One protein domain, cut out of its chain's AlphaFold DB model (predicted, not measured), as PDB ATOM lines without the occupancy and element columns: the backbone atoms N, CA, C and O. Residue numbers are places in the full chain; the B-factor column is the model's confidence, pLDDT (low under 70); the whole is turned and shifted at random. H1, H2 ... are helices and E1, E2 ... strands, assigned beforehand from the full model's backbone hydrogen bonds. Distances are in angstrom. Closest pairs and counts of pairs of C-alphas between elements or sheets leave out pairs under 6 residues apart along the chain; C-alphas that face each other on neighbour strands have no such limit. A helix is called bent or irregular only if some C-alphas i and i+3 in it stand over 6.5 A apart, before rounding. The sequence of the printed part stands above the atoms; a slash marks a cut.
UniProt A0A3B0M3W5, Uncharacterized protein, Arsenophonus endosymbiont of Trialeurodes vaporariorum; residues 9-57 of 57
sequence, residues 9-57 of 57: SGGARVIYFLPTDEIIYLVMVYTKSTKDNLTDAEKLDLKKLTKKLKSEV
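Overview. This is residues 9 to 57 of the 57 residues of an uncharacterized protein of Arsenophonus endosymbiont of Trialeurodes vaporariorum (UniProt A0A3B0M3W5). A two-stranded hairpin, E1 and E2, makes one long side of a flat, open triangle; the link after E2 folds back, and the single helix H1 slants in from the free corner toward the end of E1. The contacts between helix and hairpin are few: residues 46 to 54 of H1 come near the strands, while residues 39 to 45, of which 40 to 45 belong to H1, stand free. The printed part has 49 residues with two named strands and one named helix, in the order E1, E2, H1; the sheet has the order E1 - E2 and is antiparallel, and the class is mixed, helices and strands. The whole is loose, with a radius of gyration of the C-alphas of 12.3 A and spans of 35 by 25 by 11 A.

Along the chain. The printed part begins at Ser 9. E1 follows as residues 12 to 17, Ala 12 to Phe 17, with C-alpha 12 at (-90.422, -37.895, 476.345) and 16.6 A from first to last C-alpha. E2, residues 25 to 31, is the longest strand by residues and measures 18.3 A from the C-alpha of Tyr 25 to that of Thr 31. H1, residues 40 to 55, runs 22.9 A from C-alpha 40 at (-70.882, -44.731, 472.916) to C-alpha 55 at (-71.073, -26.636, 458.871), and it is not bent.

Arrangement. E1 and E2 form a hairpin, antiparallel neighbours with 160 degrees between their N-to-C directions. The C-alphas of Ala 12 and Thr 31 face each other at 4.2 A, and those of Phe 17 and Tyr 25 at 5.1 A. Across the pair, N 13 and O 30 are within hydrogen-bond range at 2.8 A, as are N 25 and O 17 at 2.8 A. E1 and H1 have 1 pair of C-alphas within 8 A, the closest, those of Phe 17 and Thr 50, 7.0 A apart; their centres are 14.1 A apart. E2 and H1 are near each other, with 6 pairs of C-alphas within 10 A. In H1 every O i to N i+4 pair is within hydrogen-bond range.

Size, cuts and confidence. The outline is flat, and the two C-alphas farthest apart, those of Ser 9 and Ser 55, are 36.5 A apart. The links E1 to E2, 7 residues, and E2 to H1, 8 residues, are both short. The printed part has no cut and ends at Val 57, the chain's last residue. The mean pLDDT of the printed part is 89.6, and no printed residue is under 70.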
ATOM      1  N   SER A   9     -94.581 -38.633 484.140       71.44
ATOM      2  CA  SER A   9     -93.685 -39.781 484.341       71.44
ATOM      3  C   SER A   9     -93.448 -40.579 483.052       71.44
ATOM      4  O   SER A   9     -92.296 -40.870 482.753       71.44
ATOM      5  N   GLY A  10     -94.480 -40.808 482.233       74.31
ATOM      6  CA  GLY A  10     -94.399 -41.451 480.906       74.31
ATOM      7  C   GLY A  10     -93.928 -40.524 479.778       74.31
ATOM      8  O   GLY A  10     -94.130 -40.787 478.598       74.31
ATOM      9  N   GLY A  11     -93.344 -39.379 480.132       84.44
ATOM     10  CA  GLY A  11     -92.988 -38.339 479.177       84.44
ATOM     11  C   GLY A  11     -91.829 -38.673 478.229       84.44
ATOM     12  O   GLY A  11     -91.120 -39.656 478.411       84.44
ATOM     13  N   ALA A  12     -91.574 -37.797 477.251       88.94
ATOM     14  CA  ALA A  12     -90.422 -37.895 476.345       88.94
ATOM     15  C   ALA A  12     -89.188 -37.143 476.867       88.94
ATOM     16  O   ALA A  12     -89.322 -36.116 477.549       88.94
ATOM     17  N   ARG A  13     -88.003 -37.639 476.490       89.06
ATOM     18  CA  ARG A  13     -86.725 -36.920 476.456       89.06
ATOM     19  C   ARG A  13     -86.471 -36.458 475.015       89.06
ATOM     20  O   ARG A  13     -86.680 -37.216 474.069       89.06
ATOM     21  N   VAL A  14     -86.035 -35.211 474.865       91.44
ATOM     22  CA  VAL A  14     -85.668 -34.606 473.579       91.44
ATOM     23  C   VAL A  14     -84.215 -34.169 473.679       91.44
ATOM     24  O   VAL A  14     -83.851 -33.479 474.630       91.44
ATOM     25  N   ILE A  15     -83.391 -34.587 472.726       93.38
ATOM     26  CA  ILE A  15     -82.012 -34.122 472.579       93.38
ATOM     27  C   ILE A  15     -82.018 -33.022 471.525       93.38
ATOM     28  O   ILE A  15     -82.566 -33.208 470.435       93.38
ATOM     29  N   TYR A  16     -81.396 -31.892 471.849       94.75
ATOM     30  CA  TYR A  16     -81.280 -30.748 470.958       94.75
ATOM     31  C   TYR A  16     -79.825 -30.293 470.816       94.75
ATOM     32  O   TYR A  16     -78.982 -30.579 471.667       94.75
ATOM     33  N   PHE A  17     -79.540 -29.591 469.724       93.94
ATOM     34  CA  PHE A  17     -78.247 -28.997 469.415       93.94
ATOM     35  C   PHE A  17     -78.437 -27.528 469.028       93.94
ATOM     36  O   PHE A  17     -79.287 -27.216 468.198       93.94
ATOM     37  N   LEU A  18     -77.644 -26.648 469.636       93.12
ATOM     38  CA  LEU A  18     -77.614 -25.214 469.355       93.12
ATOM     39  C   LEU A  18     -76.308 -24.907 468.603       93.12
ATOM     40  O   LEU A  18     -75.254 -24.857 469.243       93.12
ATOM     41  N   PRO A  19     -76.310 -24.796 467.260       90.50
ATOM     42  CA  PRO A  19     -75.122 -24.380 466.509       90.50
ATOM     43  C   PRO A  19     -74.761 -22.907 466.770       90.50
ATOM     44  O   PRO A  19     -73.579 -22.564 466.758       90.50
ATOM     45  N   THR A  20     -75.774 -22.073 467.014       90.94
ATOM     46  CA  THR A  20     -75.727 -20.636 467.307       90.94
ATOM     47  C   THR A  20     -76.790 -20.319 468.363       90.94
ATOM     48  O   THR A  20     -77.625 -21.172 468.673       90.94
ATOM     49  N   ASP A  21     -76.785 -19.102 468.907       91.00
ATOM     50  CA  ASP A  21     -77.719 -18.704 469.974       91.00
ATOM     51  C   ASP A  21     -79.181 -18.590 469.498       91.00
ATOM     52  O   ASP A  21     -80.107 -18.633 470.307       91.00
ATOM     53  N   GLU A  22     -79.400 -18.487 468.185       93.56
ATOM     54  CA  GLU A  22     -80.719 -18.267 467.578       93.56
ATOM     55  C   GLU A  22     -81.332 -19.540 466.974       93.56
ATOM     56  O   GLU A  22     -82.534 -19.589 466.712       93.56
ATOM     57  N   ILE A  23     -80.527 -20.585 466.747       92.25
ATOM     58  CA  ILE A  23     -80.955 -21.796 466.037       92.25
ATOM     59  C   ILE A  23     -80.964 -22.986 466.988       92.25
ATOM     60  O   ILE A  23     -79.976 -23.270 467.657       92.25
ATOM     61  N   ILE A  24     -82.066 -23.740 466.987       94.69
ATOM     62  CA  ILE A  24     -82.205 -24.995 467.727       94.69
ATOM     63  C   ILE A  24     -82.580 -26.150 466.800       94.69
ATOM     64  O   ILE A  24     -83.631 -26.154 466.161       94.69
ATOM     65  N   TYR A  25     -81.734 -27.177 466.769       93.62
ATOM     66  CA  TYR A  25     -82.011 -28.434 466.083       93.62
ATOM     67  C   TYR A  25     -82.472 -29.491 467.080       93.62
ATOM     68  O   TYR A  25     -81.736 -29.853 467.995       93.62
ATOM     69  N   LEU A  26     -83.672 -30.036 466.886       93.31
ATOM     70  CA  LEU A  26     -84.163 -31.192 467.638       93.31
ATOM     71  C   LEU A  26     -83.693 -32.469 466.934       93.31
ATOM     72  O   LEU A  26     -84.229 -32.845 465.896       93.31
ATOM     73  N   VAL A  27     -82.667 -33.117 467.483       93.12
ATOM     74  CA  VAL A  27     -81.943 -34.199 466.793       93.12
ATOM     75  C   VAL A  27     -82.458 -35.594 467.138       93.12
ATOM     76  O   VAL A  27     -82.261 -36.526 466.365       93.12
ATOM     77  N   MET A  28     -83.108 -35.768 468.293       90.25
ATOM     78  CA  MET A  28     -83.653 -37.065 468.700       90.25
ATOM     79  C   MET A  28     -84.756 -36.908 469.746       90.25
ATOM     80  O   MET A  28     -84.644 -36.095 470.664       90.25
ATOM     81  N   VAL A  29     -85.787 -37.747 469.653       90.50
ATOM     82  CA  VAL A  29     -86.855 -37.876 470.654       90.50
ATOM     83  C   VAL A  29     -87.005 -39.342 471.037       90.50
ATOM     84  O   VAL A  29     -87.024 -40.213 470.172       90.50
ATOM     85  N   TYR A  30     -87.124 -39.625 472.332       89.06
ATOM     86  CA  TYR A  30     -87.424 -40.964 472.836       89.06
ATOM     87  C   TYR A  30     -88.202 -40.888 474.151       89.06
ATOM     88  O   TYR A  30     -88.165 -39.881 474.860       89.06
ATOM     89  N   THR A  31     -88.946 -41.941 474.492       87.75
ATOM     90  CA  THR A  31     -89.692 -41.961 475.758       87.75
ATOM     91  C   THR A  31     -88.742 -42.150 476.940       87.75
ATOM     92  O   THR A  31     -87.698 -42.792 476.806       87.75
ATOM     93  N   LYS A  32     -89.093 -41.622 478.117       85.31
ATOM     94  CA  LYS A  32     -88.282 -41.776 479.337       85.31
ATOM     95  C   LYS A  32     -88.027 -43.240 479.704       85.31
ATOM     96  O   LYS A  32     -86.973 -43.532 480.250       85.31
ATOM     97  N   SER A  33     -88.953 -44.142 479.384       84.25
ATOM     98  CA  SER A  33     -88.816 -45.580 479.637       84.25
ATOM     99  C   SER A  33     -87.951 -46.311 478.611       84.25
ATOM    100  O   SER A  33     -87.593 -47.458 478.842       84.25
ATOM    101  N   THR A  34     -87.641 -45.703 477.460       84.75
ATOM    102  CA  THR A  34     -86.920 -46.404 476.384       84.75
ATOM    103  C   THR A  34     -85.433 -46.546 476.690       84.75
ATOM    104  O   THR A  34     -84.860 -47.602 476.439       84.75
ATOM    105  N   LYS A  35     -84.789 -45.478 477.171       81.81
ATOM    106  CA  LYS A  35     -83.339 -45.424 477.406       81.81
ATOM    107  C   LYS A  35     -83.034 -44.481 478.554       81.81
ATOM    108  O   LYS A  35     -83.528 -43.355 478.554       81.81
ATOM    109  N   ASP A  36     -82.175 -44.905 479.473       82.94
ATOM    110  CA  ASP A  36     -81.637 -44.026 480.516       82.94
ATOM    111  C   ASP A  36     -80.310 -43.383 480.117       82.94
ATOM    112  O   ASP A  36     -80.054 -42.240 480.484       82.94
ATOM    113  N   ASN A  37     -79.507 -44.078 479.306       86.38
ATOM    114  CA  ASN A  37     -78.204 -43.612 478.843       86.38
ATOM    115  C   ASN A  37     -78.064 -43.770 477.327       86.38
ATOM    116  O   ASN A  37     -78.702 -44.629 476.717       86.38
ATOM    117  N   LEU A  38     -77.188 -42.955 476.739       88.69
ATOM    118  CA  LEU A  38     -76.725 -43.132 475.365       88.69
ATOM    119  C   LEU A  38     -75.500 -44.045 475.358       88.69
ATOM    120  O   LEU A  38     -74.565 -43.848 476.140       88.69
ATOM    121  N   THR A  39     -75.496 -45.005 474.444       91.94
ATOM    122  CA  THR A  39     -74.327 -45.831 474.141       91.94
ATOM    123  C   THR A  39     -73.235 -44.993 473.481       91.94
ATOM    124  O   THR A  39     -73.488 -43.922 472.920       91.94
ATOM    125  N   ASP A  40     -71.995 -45.471 473.515       94.62
ATOM    126  CA  ASP A  40     -70.882 -44.731 472.916       94.62
ATOM    127  C   ASP A  40     -70.984 -44.650 471.388       94.62
ATOM    128  O   ASP A  40     -70.587 -43.642 470.801       94.62
ATOM    129  N   ALA A  41     -71.604 -45.649 470.751       94.44
ATOM    130  CA  ALA A  41     -71.936 -45.607 469.329       94.44
ATOM    131  C   ALA A  41     -72.926 -44.472 469.014       94.44
ATOM    132  O   ALA A  41     -72.671 -43.657 468.130       94.44
ATOM    133  N   GLU A  42     -74.001 -44.343 469.796       92.00
ATOM    134  CA  GLU A  42     -74.984 -43.266 469.615       92.00
ATOM    135  C   GLU A  42     -74.363 -41.886 469.836       92.00
ATOM    136  O   GLU A  42     -74.619 -40.955 469.073       92.00
ATOM    137  N   LYS A  43     -73.496 -41.744 470.846       92.75
ATOM    138  CA  LYS A  43     -72.749 -40.497 471.067       92.75
ATOM    139  C   LYS A  43     -71.847 -40.171 469.879       92.75
ATOM    140  O   LYS A  43     -71.747 -39.005 469.493       92.75
ATOM    141  N   LEU A  44     -71.182 -41.174 469.305       95.56
ATOM    142  CA  LEU A  44     -70.323 -40.987 468.141       95.56
ATOM    143  C   LEU A  44     -71.130 -40.510 466.930       95.56
ATOM    144  O   LEU A  44     -70.697 -39.589 466.235       95.56
ATOM    145  N   ASP A  45     -72.304 -41.088 466.701       94.38
ATOM    146  CA  ASP A  45     -73.158 -40.707 465.580       94.38
ATOM    147  C   ASP A  45     -73.782 -39.324 465.774       94.38
ATOM    148  O   ASP A  45     -73.737 -38.506 464.852       94.38
ATOM    149  N   LEU A  46     -74.225 -38.987 466.991       93.62
ATOM    150  CA  LEU A  46     -74.647 -37.626 467.329       93.62
ATOM    151  C   LEU A  46     -73.511 -36.619 467.111       93.62
ATOM    152  O   LEU A  46     -73.741 -35.556 466.545       93.62
ATOM    153  N   LYS A  47     -72.267 -36.956 467.471       93.19
ATOM    154  CA  LYS A  47     -71.100 -36.089 467.239       93.19
ATOM    155  C   LYS A  47     -70.807 -35.880 465.751       93.19
ATOM    156  O   LYS A  47     -70.379 -34.795 465.360       93.19
ATOM    157  N   LYS A  48     -70.999 -36.900 464.910       94.94
ATOM    158  CA  LYS A  48     -70.885 -36.747 463.447       94.94
ATOM    159  C   LYS A  48     -71.999 -35.847 462.913       94.94
ATOM    160  O   LYS A  48     -71.722 -34.991 462.077       94.94
ATOM    161  N   LEU A  49     -73.226 -36.024 463.403       93.94
ATOM    162  CA  LEU A  49     -74.386 -35.235 462.996       93.94
ATOM    163  C   LEU A  49     -74.225 -33.756 463.371       93.94
ATOM    164  O   LEU A  49     -74.350 -32.902 462.501       93.94
ATOM    165  N   THR A  50     -73.873 -33.440 464.620       92.94
ATOM    166  CA  THR A  50     -73.710 -32.044 465.062       92.94
ATOM    167  C   THR A  50     -72.586 -31.323 464.328       92.94
ATOM    168  O   THR A  50     -72.714 -30.138 464.040       92.94
ATOM    169  N   LYS A  51     -71.507 -32.025 463.954       93.31
ATOM    170  CA  LYS A  51     -70.452 -31.458 463.098       93.31
ATOM    171  C   LYS A  51     -70.964 -31.058 461.715       93.31
ATOM    172  O   LYS A  51     -70.568 -30.008 461.228       93.31
ATOM    173  N   LYS A  52     -71.814 -31.885 461.097       92.00
ATOM    174  CA  LYS A  52     -72.426 -31.565 459.800       92.00
ATOM    175  C   LYS A  52     -73.365 -30.370 459.926       92.00
ATOM    176  O   LYS A  52     -73.181 -29.399 459.212       92.00
ATOM    177  N   LEU A  53     -74.266 -30.401 460.909       90.38
ATOM    178  CA  LEU A  53     -75.223 -29.317 461.161       90.38
ATOM    179  C   LEU A  53     -74.536 -27.981 461.464       90.38
ATOM    180  O   LEU A  53     -75.004 -26.942 461.027       90.38
ATOM    181  N   LYS A  54     -73.399 -27.994 462.170       88.38
ATOM    182  CA  LYS A  54     -72.606 -26.780 462.404       88.38
ATOM    183  C   LYS A  54     -71.921 -26.250 461.138       88.38
ATOM    184  O   LYS A  54     -71.561 -25.091 461.106       88.38
ATOM    185  N   SER A  55     -71.680 -27.085 460.131       85.81
ATOM    186  CA  SER A  55     -71.073 -26.636 458.871       85.81
ATOM    187  C   SER A  55     -72.083 -25.982 457.924       85.81
ATOM    188  O   SER A  55     -71.665 -25.386 456.936       85.81
ATOM    189  N   GLU A  56     -73.380 -26.157 458.175       79.88
ATOM    190  CA  GLU A  56     -74.473 -25.613 457.359       79.88
ATOM    191  C   GLU A  56     -74.950 -24.234 457.846       79.88
ATOM    192  O   GLU A  56     -75.776 -23.609 457.182       79.88
ATOM    193  N   VAL A  57     -74.425 -23.768 458.986       75.38
ATOM    194  CA  VAL A  57     -74.744 -22.492 459.642       75.38
ATOM    195  C   VAL A  57     -73.465 -21.686 459.809       75.38
ATOM    196  O   VAL A  57     -73.489 -20.479 459.492       75.38
TER     197      VAL A  57